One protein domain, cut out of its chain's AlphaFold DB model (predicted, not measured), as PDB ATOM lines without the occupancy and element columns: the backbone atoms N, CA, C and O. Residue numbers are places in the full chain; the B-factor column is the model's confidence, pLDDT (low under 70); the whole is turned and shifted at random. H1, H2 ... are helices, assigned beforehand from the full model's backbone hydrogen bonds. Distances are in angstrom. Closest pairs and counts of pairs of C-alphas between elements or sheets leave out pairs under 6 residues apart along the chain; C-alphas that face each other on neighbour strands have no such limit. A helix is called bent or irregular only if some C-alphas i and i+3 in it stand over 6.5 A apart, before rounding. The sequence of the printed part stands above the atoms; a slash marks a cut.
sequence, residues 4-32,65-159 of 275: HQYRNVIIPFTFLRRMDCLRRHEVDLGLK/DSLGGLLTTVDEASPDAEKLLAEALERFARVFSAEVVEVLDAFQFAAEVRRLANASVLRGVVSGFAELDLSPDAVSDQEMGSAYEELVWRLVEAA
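Overview. This is residues 4 to 32 and 65 to 159 of the 275 residues of the protein "N6_Mtase domain-containing protein" of Streptomyces sp. NRRL WC-3618 (UniProt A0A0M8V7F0). One long helix, H1, runs through the structure near its middle, with H7 folded back along the first part of it on one side and a cluster of four shorter helices, H2, H3, H5 and H6, on the other side. In the cluster H3 and H5 run side by side in opposite directions, while H6 meets H3 near the first residues of both, at Glu 82 and Leu 122, and packs on H1 and H2; H4 is a short helix near H1. The printed part has 124 residues with seven named helices, H1 to H7 in order along the chain, and no named strand; its class is all helix. It is compact, with a radius of gyration of the C-alphas of 14.6 A, and spans 42 by 41 by 26 A.

Along the chain. H1 covers residues 4 to 28 and is 37.3 A long, from C-alpha 4 at (162.582, 277.020, 124.461) to C-alpha 28 at (173.675, 311.927, 131.687); it is neither bent nor irregular, but only just: C-alphas 8 and 11 are 6.2 A apart. After the cut come H2, residues 67 to 73, and H3, residues 81 to 93, 18.2 A long. H4 is residues 98 to 106, H5 residues 109 to 118 and H6 residues 122 to 131. H7, residues 141 to 157, is 24.3 A long and ends at C-alpha 157 at (157.123, 277.467, 131.826).

Arrangement. The hub is H6, which touches H1, H2, H3 and H5. It touches residues 13 to 17 of H1 at a steep tilt of 47 degrees, the same way, the closest C-alphas being those of Arg 17 and Phe 129, 6.7 A apart. H6 touches H2 at a steep tilt of 56 degrees, closest at the C-alphas of Gly 68 and Ala 130, 5.0 A. H6 touches H3 through residues 82 to 86, closest at the C-alphas of Glu 82 and Leu 122, 6.6 A. H5 and H6 only just touch, with 3 pairs of C-alphas within 8 A, and only at the corner by their link, closest at the C-alphas of Leu 116 and Leu 122, 4.8 A. H3 and H5 touch at a shallow tilt of 10 degrees, opposite ways, closest at the C-alphas of Glu 82 and Ala 117, 5.0 A. H2 and H3 form a helical hairpin, closest at the C-alphas of Leu 70 and Ala 88, 6.8 A. Residues 4 to 11 of H1 touch residues 151 to 156 of H7 at a shallow tilt of 11 degrees, opposite ways, closest at the C-alphas of Arg 7 and Leu 155, 5.6 A. H4 is close to H1 but not clearly touching, with the C-alphas of Pro 12 and Leu 104 6.4 A apart. H7 is apart from H3 and H5, among others. Every O i to N i+4 pair is within hydrogen-bond range in H3, H4, H5, H6 and H7; H1 has 18 of 21, and H2 has 1 of 3, with 4 of 4 O i to N i+3 pairs within range.

Size, cuts and confidence. The two C-alphas farthest apart are those of Gly 30 and Ala 159, 42.6 A. Residues 33 to 64 are not printed, and C-alphas 32 and 65 are 16.3 A apart across this cut, which lies in the link from H1 to H2. Of the links that are printed whole, none is long. The mean pLDDT of the printed part is 87.5, and residues 30 to 32 and residue 159 are under 70.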
ATOM      1  N   HIS A   4     161.398 277.032 123.598       72.56
ATOM      2  CA  HIS A   4     162.582 277.020 124.461       72.56
ATOM      3  C   HIS A   4     163.755 277.868 123.953       72.56
ATOM      4  O   HIS A   4     164.581 278.299 124.750       72.56
ATOM      5  N   GLN A   5     163.854 278.114 122.644       80.06
ATOM      6  CA  GLN A   5     164.959 278.900 122.088       80.06
ATOM      7  C   GLN A   5     164.748 280.399 122.306       80.06
ATOM      8  O   GLN A   5     165.724 281.141 122.344       80.06
ATOM      9  N   TYR A   6     163.502 280.860 122.480       85.94
ATOM     10  CA  TYR A   6     163.240 282.278 122.747       85.94
ATOM     11  C   TYR A   6     163.859 282.726 124.066       85.94
ATOM     12  O   TYR A   6     164.318 283.859 124.154       85.94
ATOM     13  N   ARG A   7     163.969 281.826 125.051       87.81
ATOM     14  CA  ARG A   7     164.664 282.083 126.317       87.81
ATOM     15  C   ARG A   7     166.097 282.580 126.107       87.81
ATOM     16  O   ARG A   7     166.483 283.571 126.718       87.81
ATOM     17  N   ASN A   8     166.848 281.923 125.224       88.56
ATOM     18  CA  ASN A   8     168.253 282.241 124.951       88.56
ATOM     19  C   ASN A   8     168.443 283.586 124.240       88.56
ATOM     20  O   ASN A   8     169.559 284.083 124.165       88.56
ATOM     21  N   VAL A   9     167.372 284.157 123.688       91.94
ATOM     22  CA  VAL A   9     167.412 285.457 123.019       91.94
ATOM     23  C   VAL A   9     166.833 286.520 123.941       91.94
ATOM     24  O   VAL A   9     167.497 287.491 124.262       91.94
ATOM     25  N   ILE A  10     165.617 286.325 124.438       93.56
ATOM     26  CA  ILE A  10     164.891 287.363 125.168       93.56
ATOM     27  C   ILE A  10     165.601 287.745 126.471       93.56
ATOM     28  O   ILE A  10     165.773 288.928 126.735       93.56
ATOM     29  N   ILE A  11     166.059 286.771 127.264       93.31
ATOM     30  CA  ILE A  11     166.701 287.041 128.560       93.31
ATOM     31  C   ILE A  11     167.982 287.884 128.407       93.31
ATOM     32  O   ILE A  11     168.029 288.979 128.976       93.31
ATOM     33  N   PRO A  12     169.004 287.452 127.636       94.19
ATOM     34  CA  PRO A  12     170.240 288.220 127.535       94.19
ATOM     35  C   PRO A  12     170.051 289.560 126.817       94.19
ATOM     36  O   PRO A  12     170.736 290.516 127.166       94.19
ATOM     37  N   PHE A  13     169.113 289.679 125.867       95.00
ATOM     38  CA  PHE A  13     168.826 290.966 125.224       95.00
ATOM     39  C   PHE A  13     168.118 291.953 126.165       95.00
ATOM     40  O   PHE A  13     168.488 293.126 126.180       95.00
ATOM     41  N   THR A  14     167.166 291.502 126.992       95.06
ATOM     42  CA  THR A  14     166.549 292.349 128.032       95.06
ATOM     43  C   THR A  14     167.594 292.831 129.034       95.06
ATOM     44  O   THR A  14     167.639 294.017 129.361       95.06
ATOM     45  N   PHE A  15     168.464 291.926 129.493       94.56
ATOM     46  CA  PHE A  15     169.554 292.266 130.403       94.56
ATOM     47  C   PHE A  15     170.507 293.293 129.778       94.56
ATOM     48  O   PHE A  15     170.739 294.353 130.357       94.56
ATOM     49  N   LEU A  16     170.982 293.034 128.555       94.31
ATOM     50  CA  LEU A  16     171.853 293.949 127.818       94.31
ATOM     51  C   LEU A  16     171.206 295.328 127.625       94.31
ATOM     52  O   LEU A  16     171.882 296.350 127.750       94.31
ATOM     53  N   ARG A  17     169.893 295.374 127.361       94.19
ATOM     54  CA  ARG A  17     169.153 296.631 127.224       94.19
ATOM     55  C   ARG A  17     169.108 297.420 128.532       94.19
ATOM     56  O   ARG A  17     169.366 298.620 128.497       94.19
ATOM     57  N   ARG A  18     168.839 296.778 129.677       94.56
ATOM     58  CA  ARG A  18     168.878 297.459 130.986       94.56
ATOM     59  C   ARG A  18     170.272 298.015 131.274       94.56
ATOM     60  O   ARG A  18     170.377 299.160 131.699       94.56
ATOM     61  N   MET A  19     171.331 297.258 130.976       93.31
ATOM     62  CA  MET A  19     172.711 297.728 131.154       93.31
ATOM     63  C   MET A  19     173.045 298.928 130.258       93.31
ATOM     64  O   MET A  19     173.687 299.875 130.710       93.31
ATOM     65  N   ASP A  20     172.577 298.931 129.004       92.38
ATOM     66  CA  ASP A  20     172.718 300.084 128.109       92.38
ATOM     67  C   ASP A  20     172.009 301.328 128.668       92.38
ATOM     68  O   ASP A  20     172.603 302.405 128.706       92.38
ATOM     69  N   CYS A  21     170.770 301.181 129.148       91.25
ATOM     70  CA  CYS A  21     170.006 302.272 129.757       91.25
ATOM     71  C   CYS A  21     170.670 302.821 131.030       91.25
ATOM     72  O   CYS A  21     170.777 304.036 131.177       91.25
ATOM     73  N   LEU A  22     171.152 301.946 131.921       91.25
ATOM     74  CA  LEU A  22     171.824 302.338 133.165       91.25
ATOM     75  C   LEU A  22     173.089 303.152 132.896       91.25
ATOM     76  O   LEU A  22     173.251 304.241 133.437       91.25
ATOM     77  N   ARG A  23     173.943 302.669 131.994       88.44
ATOM     78  CA  ARG A  23     175.182 303.363 131.630       88.44
ATOM     79  C   ARG A  23     174.913 304.761 131.067       88.44
ATOM     80  O   ARG A  23     175.661 305.687 131.357       88.44
ATOM     81  N   ARG A  24     173.863 304.937 130.257       84.50
ATOM     82  CA  ARG A  24     173.501 306.269 129.737       84.50
ATOM     83  C   ARG A  24     173.000 307.187 130.836       84.50
ATOM     84  O   ARG A  24     173.438 308.323 130.901       84.50
ATOM     85  N   HIS A  25     172.155 306.667 131.717       85.88
ATOM     86  CA  HIS A  25     171.656 307.417 132.859       85.88
ATOM     87  C   HIS A  25     172.804 307.893 133.773       85.88
ATOM     88  O   HIS A  25     172.810 309.037 134.215       85.88
ATOM     89  N   GLU A  26     173.836 307.069 133.992       83.75
ATOM     90  CA  GLU A  26     175.050 307.478 134.720       83.75
ATOM     91  C   GLU A  26     175.831 308.590 134.004       83.75
ATOM     92  O   GLU A  26     176.261 309.557 134.640       83.75
ATOM     93  N   VAL A  27     175.992 308.475 132.681       82.38
ATOM     94  CA  VAL A  27     176.664 309.489 131.853       82.38
ATOM     95  C   VAL A  27     175.888 310.809 131.852       82.38
ATOM     96  O   VAL A  27     176.502 311.862 132.029       82.38
ATOM     97  N   ASP A  28     174.563 310.759 131.715       77.25
ATOM     98  CA  ASP A  28     173.675 311.927 131.687       77.25
ATOM     99  C   ASP A  28     173.658 312.661 133.036       77.25
ATOM    100  O   ASP A  28     173.668 313.892 133.081       77.25
ATOM    101  N   LEU A  29     173.720 311.920 134.147       76.81
ATOM    102  CA  LEU A  29     173.857 312.495 135.487       76.81
ATOM    103  C   LEU A  29     175.287 312.965 135.808       76.81
ATOM    104  O   LEU A  29     175.527 313.527 136.878       76.81
ATOM    105  N   GLY A  30     176.254 312.733 134.916       65.25
ATOM    106  CA  GLY A  30     177.656 313.075 135.143       65.25
ATOM    107  C   GLY A  30     178.308 312.270 136.271       65.25
ATOM    108  O   GLY A  30     179.373 312.665 136.762       65.25
ATOM    109  N   LEU A  31     177.712 311.139 136.678       63.50
ATOM    110  CA  LEU A  31     178.358 310.181 137.566       63.50
ATOM    111  C   LEU A  31     179.448 309.468 136.767       63.50
ATOM    112  O   LEU A  31     179.262 308.390 136.211       63.50
ATOM    113  N   LYS A  32     180.639 310.067 136.730       48.12
ATOM    114  CA  LYS A  32     181.846 309.295 136.448       48.12
ATOM    115  C   LYS A  32     181.972 308.273 137.565       48.12
ATOM    116  O   LYS A  32     182.312 308.639 138.690       48.12
ATOM    117  N   ASP A  65     177.101 305.058 120.604       71.75
ATOM    118  CA  ASP A  65     177.609 304.108 121.603       71.75
ATOM    119  C   ASP A  65     176.495 303.311 122.277       71.75
ATOM    120  O   ASP A  65     176.593 302.913 123.426       71.75
ATOM    121  N   SER A  66     175.397 303.090 121.576       83.00
ATOM    122  CA  SER A  66     174.077 302.855 122.137       83.00
ATOM    123  C   SER A  66     173.437 301.691 121.382       83.00
ATOM    124  O   SER A  66     173.698 301.551 120.188       83.00
ATOM    125  N   LEU A  67     172.605 300.846 122.013       83.62
ATOM    126  CA  LEU A  67     172.059 299.668 121.315       83.62
ATOM    127  C   LEU A  67     171.291 300.058 120.035       83.62
ATOM    128  O   LEU A  67     171.484 299.451 118.986       83.62
ATOM    129  N   GLY A  68     170.491 301.130 120.099       81.75
ATOM    130  CA  GLY A  68     169.850 301.730 118.920       81.75
ATOM    131  C   GLY A  68     170.834 302.451 117.986       81.75
ATOM    132  O   GLY A  68     170.640 302.473 116.775       81.75
ATOM    133  N   GLY A  69     171.936 302.971 118.525       82.00
ATOM    134  CA  GLY A  69     173.050 303.538 117.765       82.00
ATOM    135  C   GLY A  69     173.679 302.541 116.806       82.00
ATOM    136  O   GLY A  69     173.904 302.873 115.643       82.00
ATOM    137  N   LEU A  70     173.864 301.292 117.245       83.75
ATOM    138  CA  LEU A  70     174.410 300.220 116.408       83.75
ATOM    139  C   LEU A  70     173.605 300.036 115.113       83.75
ATOM    140  O   LEU A  70     174.195 299.859 114.047       83.75
ATOM    141  N   LEU A  71     172.276 300.168 115.177       83.38
ATOM    142  CA  LEU A  71     171.395 300.066 114.008       83.38
ATOM    143  C   LEU A  71     171.646 301.181 112.988       83.38
ATOM    144  O   LEU A  71     171.580 300.933 111.789       83.38
ATOM    145  N   THR A  72     171.972 302.386 113.464       81.62
ATOM    146  CA  THR A  72     172.270 303.547 112.608       81.62
ATOM    147  C   THR A  72     173.677 303.510 112.015       81.62
ATOM    148  O   THR A  72     173.910 304.073 110.950       81.62
ATOM    149  N   THR A  73     174.623 302.841 112.685       77.44
ATOM    150  CA  THR A  73     176.011 302.730 112.202       77.44
ATOM    151  C   THR A  73     176.179 301.727 111.066       77.44
ATOM    152  O   THR A  73     177.125 301.838 110.288       77.44
ATOM    153  N   VAL A  74     175.280 300.746 110.966       80.25
ATOM    154  CA  VAL A  74     175.356 299.684 109.964       80.25
ATOM    155  C   VAL A  74     174.332 299.946 108.869       80.25
ATOM    156  O   VAL A  74     173.131 299.792 109.091       80.25
ATOM    157  N   ASP A  75     174.823 300.280 107.677       77.12
ATOM    158  CA  ASP A  75     173.990 300.500 106.495       77.12
ATOM    159  C   ASP A  75     173.183 299.238 106.134       77.12
ATOM    160  O   ASP A  75     173.737 298.148 105.968       77.12
ATOM    161  N   GLU A  76     171.865 299.397 106.021       74.38
ATOM    162  CA  GLU A  76     170.907 298.336 105.680       74.38
ATOM    163  C   GLU A  76     171.077 297.817 104.259       74.38
ATOM    164  O   GLU A  76     170.753 296.664 103.982       74.38
ATOM    165  N   ALA A  77     171.607 298.648 103.360       74.75
ATOM    166  CA  ALA A  77     171.791 298.286 101.961       74.75
ATOM    167  C   ALA A  77     172.990 297.346 101.728       74.75
ATOM    168  O   ALA A  77     173.156 296.819 100.626       74.75
ATOM    169  N   SER A  78     173.840 297.138 102.740       79.25
ATOM    170  CA  SER A  78     175.011 296.272 102.622       79.25
ATOM    171  C   SER A  78     174.615 294.788 102.608       79.25
ATOM    172  O   SER A  78     173.852 294.353 103.473       79.25
ATOM    173  N   PRO A  79     175.179 293.959 101.707       77.88
ATOM    174  CA  PRO A  79     174.934 292.514 101.710       77.88
ATOM    175  C   PRO A  79     175.429 291.828 102.995       77.88
ATOM    176  O   PRO A  79     174.914 290.776 103.362       77.88
ATOM    177  N   ASP A  80     176.387 292.443 103.699       84.56
ATOM    178  CA  ASP A  80     176.978 291.934 104.941       84.56
ATOM    179  C   ASP A  80     176.433 292.640 106.200       84.56
ATOM    180  O   ASP A  80     177.005 292.509 107.285       84.56
ATOM    181  N   ALA A  81     175.327 293.388 106.085       87.12
ATOM    182  CA  ALA A  81     174.769 294.197 107.171       87.12
ATOM    183  C   ALA A  81     174.533 293.397 108.469       87.12
ATOM    184  O   ALA A  81     174.906 293.843 109.550       87.12
ATOM    185  N   GLU A  82     173.964 292.193 108.380       88.69
ATOM    186  CA  GLU A  82     173.684 291.346 109.553       88.69
ATOM    187  C   GLU A  82     174.964 290.888 110.262       88.69
ATOM    188  O   GLU A  82     175.028 290.844 111.493       88.69
ATOM    189  N   LYS A  83     176.013 290.581 109.494       89.62
ATOM    190  CA  LYS A  83     177.300 290.150 110.041       89.62
ATOM    191  C   LYS A  83     178.037 291.314 110.701       89.62
ATOM    192  O   LYS A  83     178.559 291.159 111.801       89.62
ATOM    193  N   LEU A  84     178.029 292.485 110.065       90.25
ATOM    194  CA  LEU A  84     178.595 293.706 110.642       90.25
ATOM    195  C   LEU A  84     177.866 294.101 111.931       90.25
ATOM    196  O   LEU A  84     178.512 294.476 112.908       90.25
ATOM    197  N   LEU A  85     176.538 293.952 111.967       90.75
ATOM    198  CA  LEU A  85     175.749 294.188 113.173       90.75
ATOM    199  C   LEU A  85     176.089 293.190 114.286       90.75
ATOM    200  O   LEU A  85     176.230 293.595 115.436       90.75
ATOM    201  N   ALA A  86     176.275 291.908 113.960       91.81
ATOM    202  CA  ALA A  86     176.721 290.903 114.925       91.81
ATOM    203  C   ALA A  86     178.087 291.252 115.532       91.81
ATOM    204  O   ALA A  86     178.242 291.232 116.751       91.81
ATOM    205  N   GLU A  87     179.063 291.624 114.701       91.38
ATOM    206  CA  GLU A  87     180.395 292.035 115.159       91.38
ATOM    207  C   GLU A  87     180.342 293.307 116.018       91.38
ATOM    208  O   GLU A  87     181.050 293.416 117.024       91.38
ATOM    209  N   ALA A  88     179.488 294.264 115.648       90.62
ATOM    210  CA  ALA A  88     179.270 295.482 116.417       90.62
ATOM    211  C   ALA A  88     178.614 295.184 117.776       90.62
ATOM    212  O   ALA A  88     179.044 295.728 118.792       90.62
ATOM    213  N   LEU A  89     177.641 294.270 117.821       91.62
ATOM    214  CA  LEU A  89     176.964 293.851 119.048       91.62
ATOM    215  C   LEU A  89     177.888 293.051 119.979       91.62
ATOM    216  O   LEU A  89     177.892 293.278 121.187       91.62
ATOM    217  N   GLU A  90     178.719 292.160 119.432       90.62
ATOM    218  CA  GLU A  90     179.746 291.446 120.203       90.62
ATOM    219  C   GLU A  90     180.773 292.417 120.804       90.62
ATOM    220  O   GLU A  90     181.228 292.224 121.931       90.62
ATOM    221  N   ARG A  91     181.136 293.477 120.073       90.25
ATOM    222  CA  ARG A  91     182.021 294.530 120.586       90.25
ATOM    223  C   ARG A  91     181.339 295.357 121.668       90.25
ATOM    224  O   ARG A  91     181.953 295.618 122.695       90.25
ATOM    225  N   PHE A  92     180.080 295.719 121.452       90.50
ATOM    226  CA  PHE A  92     179.265 296.463 122.404       90.50
ATOM    227  C   PHE A  92     179.125 295.727 123.741       90.50
ATOM    228  O   PHE A  92     179.345 296.320 124.793       90.50
ATOM    229  N   ALA A  93     178.860 294.418 123.711       89.88
ATOM    230  CA  ALA A  93     178.770 293.594 124.915       89.88
ATOM    231  C   ALA A  93     180.064 293.601 125.755       89.88
ATOM    232  O   ALA A  93     180.003 293.486 126.975       89.88
ATOM    233  N   ARG A  94     181.233 293.782 125.125       88.06
ATOM    234  CA  ARG A  94     182.540 293.828 125.807       88.06
ATOM    235  C   ARG A  94     182.868 295.179 126.444       88.06
ATOM    236  O   ARG A  94     183.894 295.279 127.104       88.06
ATOM    237  N   VAL A  95     182.050 296.209 126.223       88.81
ATOM    238  CA  VAL A  95     182.235 297.531 126.847       88.81
ATOM    239  C   VAL A  95     181.820 297.515 128.325       88.81
ATOM    240  O   VAL A  95     182.261 298.364 129.094       88.81
ATOM    241  N   PHE A  96     180.988 296.555 128.731       89.44
ATOM    242  CA  PHE A  96     180.536 296.406 130.113       89.44
ATOM    243  C   PHE A  96     181.587 295.737 131.011       89.44
ATOM    244  O   PHE A  96     182.628 295.273 130.542       89.44
ATOM    245  N   SER A  97     181.312 295.698 132.320       91.12
ATOM    246  CA  SER A  97     182.204 295.089 133.313       91.12
ATOM    247  C   SER A  97     182.420 293.590 133.060       91.12
ATOM    248  O   SER A  97     181.636 292.934 132.365       91.12
ATOM    249  N   ALA A  98     183.484 293.031 133.643       92.00
ATOM    250  CA  ALA A  98     183.834 291.622 133.465       92.00
ATOM    251  C   ALA A  98     182.708 290.678 133.923       92.00
ATOM    252  O   ALA A  98     182.450 289.675 133.263       92.00
ATOM    253  N   GLU A  99     181.995 291.037 134.991       91.19
ATOM    254  CA  GLU A  99     180.868 290.278 135.540       91.19
ATOM    255  C   GLU A  99     179.689 290.241 134.559       91.19
ATOM    256  O   GLU A  99     179.081 289.196 134.334       91.19
ATOM    257  N   VAL A 100     179.380 291.374 133.919       91.38
ATOM    258  CA  VAL A 100     178.310 291.465 132.912       91.38
ATOM    259  C   VAL A 100     178.646 290.601 131.696       91.38
ATOM    260  O   VAL A 100     177.781 289.889 131.181       91.38
ATOM    261  N   VAL A 101     179.905 290.633 131.253       91.62
ATOM    262  CA  VAL A 101     180.386 289.793 130.148       91.62
ATOM    263  C   VAL A 101     180.294 288.310 130.510       91.62
ATOM    264  O   VAL A 101     179.816 287.524 129.695       91.62
ATOM    265  N   GLU A 102     180.672 287.928 131.731       92.44
ATOM    266  CA  GLU A 102     180.576 286.544 132.209       92.44
ATOM    267  C   GLU A 102     179.127 286.035 132.208       92.44
ATOM    268  O   GLU A 102     178.856 284.924 131.740       92.44
ATOM    269  N   VAL A 103     178.175 286.864 132.648       91.94
ATOM    270  CA  VAL A 103     176.742 286.538 132.579       91.94
ATOM    271  C   VAL A 103     176.305 286.310 131.129       91.94
ATOM    272  O   VAL A 103     175.646 285.311 130.833       91.94
ATOM    273  N   LEU A 104     176.689 287.189 130.197       92.69
ATOM    274  CA  LEU A 104     176.356 287.036 128.773       92.69
ATOM    275  C   LEU A 104     176.989 285.777 128.155       92.69
ATOM    276  O   LEU A 104     176.350 285.090 127.350       92.69
ATOM    277  N   ASP A 105     178.211 285.431 128.558       92.06
ATOM    278  CA  ASP A 105     178.895 284.211 128.126       92.06
ATOM    279  C   ASP A 105     178.205 282.947 128.663       92.06
ATOM    280  O   ASP A 105     178.077 281.960 127.928       92.06
ATOM    281  N   ALA A 106     177.671 282.978 129.890       89.88
ATOM    282  CA  ALA A 106     176.869 281.886 130.448       89.88
ATOM    283  C   ALA A 106     175.594 281.614 129.623       89.88
ATOM    284  O   ALA A 106     175.179 280.459 129.484       89.88
ATOM    285  N   PHE A 107     175.018 282.651 129.003       89.50
ATOM    286  CA  PHE A 107     173.910 282.532 128.045       89.50
ATOM    287  C   PHE A 107     174.345 282.160 126.620       89.50
ATOM    288  O   PHE A 107     173.495 282.041 125.738       89.50
ATOM    289  N   GLN A 108     175.644 281.960 126.369       91.88
ATOM    290  CA  GLN A 108     176.201 281.719 125.034       91.88
ATOM    291  C   GLN A 108     175.843 282.831 124.031       91.88
ATOM    292  O   GLN A 108     175.646 282.567 122.840       91.88
ATOM    293  N   PHE A 109     175.775 284.083 124.500       93.56
ATOM    294  CA  PHE A 109     175.242 285.218 123.743       93.56
ATOM    295  C   PHE A 109     175.878 285.377 122.354       93.56
ATOM    296  O   PHE A 109     175.167 285.477 121.357       93.56
ATOM    297  N   ALA A 110     177.210 285.301 122.251       92.44
ATOM    298  CA  ALA A 110     177.909 285.422 120.968       92.44
ATOM    299  C   ALA A 110     177.497 284.341 119.947       92.44
ATOM    300  O   ALA A 110     177.385 284.609 118.749       92.44
ATOM    301  N   ALA A 111     177.239 283.110 120.399       92.88
ATOM    302  CA  ALA A 111     176.789 282.038 119.516       92.88
ATOM    303  C   ALA A 111     175.363 282.296 119.003       92.88
ATOM    304  O   ALA A 111     175.092 282.107 117.815       92.88
ATOM    305  N   GLU A 112     174.473 282.778 119.875       92.94
ATOM    306  CA  GLU A 112     173.101 283.130 119.502       92.94
ATOM    307  C   GLU A 112     173.053 284.333 118.554       92.94
ATOM    308  O   GLU A 112     172.347 284.283 117.549       92.94
ATOM    309  N   VAL A 113     173.862 285.369 118.790       93.69
ATOM    310  CA  VAL A 113     173.967 286.538 117.899       93.69
ATOM    311  C   VAL A 113     174.377 286.120 116.485       93.69
ATOM    312  O   VAL A 113     173.717 286.496 115.515       93.69
ATOM    313  N   ARG A 114     175.400 285.266 116.345       93.25
ATOM    314  CA  ARG A 114     175.815 284.734 115.033       93.25
ATOM    315  C   ARG A 114     174.723 283.899 114.377       93.25
ATOM    316  O   ARG A 114     174.529 283.983 113.167       93.25
ATOM    317  N   ARG A 115     173.991 283.101 115.158       92.50
ATOM    318  CA  ARG A 115     172.862 282.310 114.650       92.50
ATOM    319  C   ARG A 115     171.741 283.209 114.123       92.50
ATOM    320  O   ARG A 115     171.199 282.919 113.059       92.50
ATOM    321  N   LEU A 116     171.408 284.281 114.842       92.00
ATOM    322  CA  LEU A 116     170.393 285.258 114.436       92.00
ATOM    323  C   LEU A 116     170.820 286.040 113.187       92.00
ATOM    324  O   LEU A 116     170.001 286.227 112.291       92.00
ATOM    325  N   ALA A 117     172.098 286.422 113.092       92.25
ATOM    326  CA  ALA A 117     172.650 287.091 111.914       92.25
ATOM    327  C   ALA A 117     172.618 286.191 110.670       92.25
ATOM    328  O   ALA A 117     172.176 286.613 109.605       92.25
ATOM    329  N   ASN A 118     172.997 284.915 110.815       91.25
ATOM    330  CA  ASN A 118     172.920 283.933 109.726       91.25
ATOM    331  C   ASN A 118     171.481 283.672 109.252       91.25
ATOM    332  O   ASN A 118     171.276 283.241 108.122       91.25
ATOM    333  N   ALA A 119     170.495 283.898 110.121       90.69
ATOM    334  CA  ALA A 119     169.076 283.791 109.800       90.69
ATOM    335  C   ALA A 119     168.454 285.125 109.339       90.69
ATOM    336  O   ALA A 119     167.252 285.162 109.089       90.69
ATOM    337  N   SER A 120     169.246 286.200 109.239       89.62
ATOM    338  CA  SER A 120     168.818 287.550 108.844       89.62
ATOM    339  C   SER A 120     167.664 288.118 109.680       89.62
ATOM    340  O   SER A 120     166.769 288.782 109.163       89.62
ATOM    341  N   VAL A 121     167.662 287.823 110.984       91.50
ATOM    342  CA  VAL A 121     166.654 288.316 111.940       91.50
ATOM    343  C   VAL A 121     167.256 289.178 113.050       91.50
ATOM    344  O   VAL A 121     166.503 289.742 113.845       91.50
ATOM    345  N   LEU A 122     168.589 289.291 113.134       92.38
ATOM    346  CA  LEU A 122     169.259 289.968 114.246       92.38
ATOM    347  C   LEU A 122     168.858 291.440 114.313       92.38
ATOM    348  O   LEU A 122     168.535 291.925 115.396       92.38
ATOM    349  N   ARG A 123     168.811 292.130 113.168       91.94
ATOM    350  CA  ARG A 123     168.412 293.542 113.110       91.94
ATOM    351  C   ARG A 123     167.022 293.788 113.690       91.94
ATOM    352  O   ARG A 123     166.857 294.701 114.493       91.94
ATOM    353  N   GLY A 124     166.044 292.947 113.349       91.38
ATOM    354  CA  GLY A 124     164.681 293.064 113.878       91.38
ATOM    355  C   GLY A 124     164.617 292.862 115.394       91.38
ATOM    356  O   GLY A 124     163.922 293.600 116.088       91.38
ATOM    357  N   VAL A 125     165.395 291.910 115.918       93.31
ATOM    358  CA  VAL A 125     165.507 291.684 117.367       93.31
ATOM    359  C   VAL A 125     166.131 292.900 118.053       93.31
ATOM    360  O   VAL A 125     165.556 293.421 119.004       93.31
ATOM    361  N   VAL A 126     167.273 293.385 117.556       92.94
ATOM    362  CA  VAL A 126     167.965 294.550 118.128       92.94
ATOM    363  C   VAL A 126     167.070 295.792 118.091       92.94
ATOM    364  O   VAL A 126     166.998 296.492 119.095       92.94
ATOM    365  N   SER A 127     166.343 296.034 116.993       91.94
ATOM    366  CA  SER A 127     165.374 297.138 116.883       91.94
ATOM    367  C   SER A 127     164.289 297.049 117.948       91.94
ATOM    368  O   SER A 127     164.082 298.005 118.689       91.94
ATOM    369  N   GLY A 128     163.663 295.878 118.097       93.12
ATOM    370  CA  GLY A 128     162.602 295.688 119.085       93.12
ATOM    371  C   GLY A 128     163.073 295.940 120.520       93.12
ATOM    372  O   GLY A 128     162.357 296.561 121.298       93.12
ATOM    373  N   PHE A 129     164.289 295.514 120.876       93.69
ATOM    374  CA  PHE A 129     164.844 295.776 122.209       93.69
ATOM    375  C   PHE A 129     165.359 297.207 122.388       93.69
ATOM    376  O   PHE A 129     165.315 297.726 123.501       93.69
ATOM    377  N   ALA A 130     165.834 297.858 121.325       90.56
ATOM    378  CA  ALA A 130     166.290 299.244 121.377       90.56
ATOM    379  C   ALA A 130     165.139 300.237 121.619       90.56
ATOM    380  O   ALA A 130     165.370 301.290 122.214       90.56
ATOM    381  N   GLU A 131     163.919 299.899 121.197       90.94
ATOM    382  CA  GLU A 131     162.709 300.704 121.416       90.94
ATOM    383  C   GLU A 131     162.186 300.640 122.860       90.94
ATOM    384  O   GLU A 131     161.494 301.555 123.303       90.94
ATOM    385  N   LEU A 132     162.521 299.589 123.616       91.88
ATOM    386  CA  LEU A 132     162.075 299.441 125.002       91.88
ATOM    387  C   LEU A 132     162.812 300.428 125.909       91.88
ATOM    388  O   LEU A 132     164.041 300.385 126.013       91.88
ATOM    389  N   ASP A 133     162.072 301.292 126.599       90.31
ATOM    390  CA  ASP A 133     162.634 302.150 127.637       90.31
ATOM    391  C   ASP A 133     162.701 301.393 128.967       90.31
ATOM    392  O   ASP A 133     161.694 301.177 129.638       90.31
ATOM    393  N   LEU A 134     163.911 300.947 129.311       92.06
ATOM    394  CA  LEU A 134     164.235 300.314 130.587       92.06
ATOM    395  C   LEU A 134     165.186 301.205 131.395       92.06
ATOM    396  O   LEU A 134     166.072 300.693 132.079       92.06
ATOM    397  N   SER A 135     165.064 302.529 131.281       90.69
ATOM    398  CA  SER A 135     165.788 303.480 132.133       90.69
ATOM    399  C   SER A 135     165.294 303.439 133.586       90.69
ATOM    400  O   SER A 135     164.168 303.000 133.835       90.69
ATOM    401  N   PRO A 136     166.113 303.873 134.563       89.56
ATOM    402  CA  PRO A 136     165.681 304.014 135.956       89.56
ATOM    403  C   PRO A 136     164.473 304.941 136.142       89.56
ATOM    404  O   PRO A 136     163.681 304.718 137.053       89.56
ATOM    405  N   ASP A 137     164.314 305.935 135.263       88.69
ATOM    406  CA  ASP A 137     163.196 306.883 135.287       88.69
ATOM    407  C   ASP A 137     161.871 306.245 134.850       88.69
ATOM    408  O   ASP A 137     160.812 306.571 135.387       88.69
ATOM    409  N   ALA A 138     161.921 305.335 133.871       91.62
ATOM    410  CA  ALA A 138     160.741 304.634 133.369       91.62
ATOM    411  C   ALA A 138     160.391 303.394 134.202       91.62
ATOM    412  O   ALA A 138     159.215 303.087 134.397       91.62
ATOM    413  N   VAL A 139     161.412 302.663 134.661       91.19
ATOM    414  CA  VAL A 139     161.274 301.420 135.427       91.19
ATOM    415  C   VAL A 139     162.274 301.434 136.580       91.19
ATOM    416  O   VAL A 139     163.493 301.364 136.364       91.19
ATOM    417  N   SER A 140     161.758 301.466 137.809       91.94
ATOM    418  CA  SER A 140     162.597 301.419 139.012       91.94
ATOM    419  C   SER A 140     163.369 300.097 139.114       91.94
ATOM    420  O   SER A 140     162.989 299.085 138.521       91.94
ATOM    421  N   ASP A 141     164.455 300.065 139.890       89.19
ATOM    422  CA  ASP A 141     165.269 298.848 140.053       89.19
ATOM    423  C   ASP A 141     164.458 297.665 140.609       89.19
ATOM    424  O   ASP A 141     164.609 296.526 140.159       89.19
ATOM    425  N   GLN A 142     163.532 297.937 141.533       86.56
ATOM    426  CA  GLN A 142     162.665 296.918 142.125       86.56
ATOM    427  C   GLN A 142     161.639 296.367 141.121       86.56
ATOM    428  O   GLN A 142     161.384 295.155 141.080       86.56
ATOM    429  N   GLU A 143     161.052 297.240 140.300       89.31
ATOM    430  CA  GLU A 143     160.129 296.837 139.237       89.31
ATOM    431  C   GLU A 143     160.855 296.047 138.153       89.31
ATOM    432  O   GLU A 143     160.352 295.012 137.718       89.31
ATOM    433  N   MET A 144     162.064 296.472 137.772       93.12
ATOM    434  CA  MET A 144     162.879 295.780 136.776       93.12
ATOM    435  C   MET A 144     163.252 294.371 137.242       93.12
ATOM    436  O   MET A 144     163.102 293.418 136.475       93.12
ATOM    437  N   GLY A 145     163.678 294.215 138.501       88.75
ATOM    438  CA  GLY A 145     163.955 292.900 139.085       88.75
ATOM    439  C   GLY A 145     162.725 291.991 139.049       88.75
ATOM    440  O   GLY A 145     162.797 290.856 138.581       88.75
ATOM    441  N   SER A 146     161.564 292.522 139.437       87.19
ATOM    442  CA  SER A 146     160.303 291.770 139.436       87.19
ATOM    443  C   SER A 146     159.838 291.394 138.025       87.19
ATOM    444  O   SER A 146     159.417 290.263 137.790       87.19
ATOM    445  N   ALA A 147     159.964 292.306 137.061       91.19
ATOM    446  CA  ALA A 147     159.640 292.044 135.664       91.19
ATOM    447  C   ALA A 147     160.581 291.001 135.043       91.19
ATOM    448  O   ALA A 147     160.137 290.151 134.269       91.19
ATOM    449  N   TYR A 148     161.871 291.039 135.387       90.50
ATOM    450  CA  TYR A 148     162.852 290.075 134.898       90.50
ATOM    451  C   TYR A 148     162.612 288.672 135.467       90.50
ATOM    452  O   TYR A 148     162.682 287.695 134.724       90.50
ATOM    453  N   GLU A 149     162.258 288.554 136.749       85.75
ATOM    454  CA  GLU A 149     161.855 287.278 137.354       85.75
ATOM    455  C   GLU A 149     160.631 286.675 136.659       85.75
ATOM    456  O   GLU A 149     160.662 285.515 136.244       85.75
ATOM    457  N   GLU A 150     159.577 287.472 136.471       89.00
ATOM    458  CA  GLU A 150     158.365 287.046 135.764       89.00
ATOM    459  C   GLU A 150     158.668 286.622 134.322       89.00
ATOM    460  O   GLU A 150     158.132 285.629 133.820       89.00
ATOM    461  N   LEU A 151     159.572 287.337 133.649       90.12
ATOM    462  CA  LEU A 151     160.031 286.995 132.309       90.12
ATOM    463  C   LEU A 151     160.749 285.640 132.280       90.12
ATOM    464  O   LEU A 151     160.442 284.799 131.430       90.12
ATOM    465  N   VAL A 152     161.682 285.410 133.210       85.88
ATOM    466  CA  VAL A 152     162.382 284.126 133.355       85.88
ATOM    467  C   VAL A 152     161.374 283.009 133.616       85.88
ATOM    468  O   VAL A 152     161.430 281.976 132.947       85.88
ATOM    469  N   TRP A 153     160.427 283.226 134.531       83.00
ATOM    470  CA  TRP A 153     159.416 282.238 134.898       83.00
ATOM    471  C   TRP A 153     158.547 281.834 133.699       83.00
ATOM    472  O   TRP A 153     158.482 280.650 133.364       83.00
ATOM    473  N   ARG A 154     157.984 282.806 132.969       85.81
ATOM    474  CA  ARG A 154     157.153 282.548 131.776       85.81
ATOM    475  C   ARG A 154     157.909 281.807 130.675       85.81
ATOM    476  O   ARG A 154     157.342 280.954 129.994       85.81
ATOM    477  N   LEU A 155     159.188 282.130 130.476       84.06
ATOM    478  CA  LEU A 155     160.010 281.501 129.436       84.06
ATOM    479  C   LEU A 155     160.453 280.083 129.808       84.06
ATOM    480  O   LEU A 155     160.634 279.254 128.915       84.06
ATOM    481  N   VAL A 156     160.614 279.795 131.101       77.19
ATOM    482  CA  VAL A 156     160.850 278.435 131.601       77.19
ATOM    483  C   VAL A 156     159.569 277.602 131.502       77.19
ATOM    484  O   VAL A 156     159.614 276.485 130.990       77.19
ATOM    485  N   GLU A 157     158.420 278.155 131.900       76.25
ATOM    486  CA  GLU A 157     157.123 277.467 131.826       76.25
ATOM    487  C   GLU A 157     156.723 277.128 130.382       76.25
ATOM    488  O   GLU A 157     156.251 276.025 130.105       76.25
ATOM    489  N   ALA A 158     156.983 278.030 129.430       73.19
ATOM    490  CA  ALA A 158     156.725 277.798 128.008       73.19
ATOM    491  C   ALA A 158     157.605 276.690 127.387       73.19
ATOM    492  O   ALA A 158     157.382 276.290 126.240       73.19
ATOM    493  N   ALA A 159     158.611 276.195 128.116       65.75
ATOM    494  CA  ALA A 159     159.604 275.232 127.652       65.75
ATOM    495  C   ALA A 159     159.792 274.048 128.629       65.75
ATOM    496  O   ALA A 159     160.914 273.790 129.077       65.75
TER     497      ALA A 159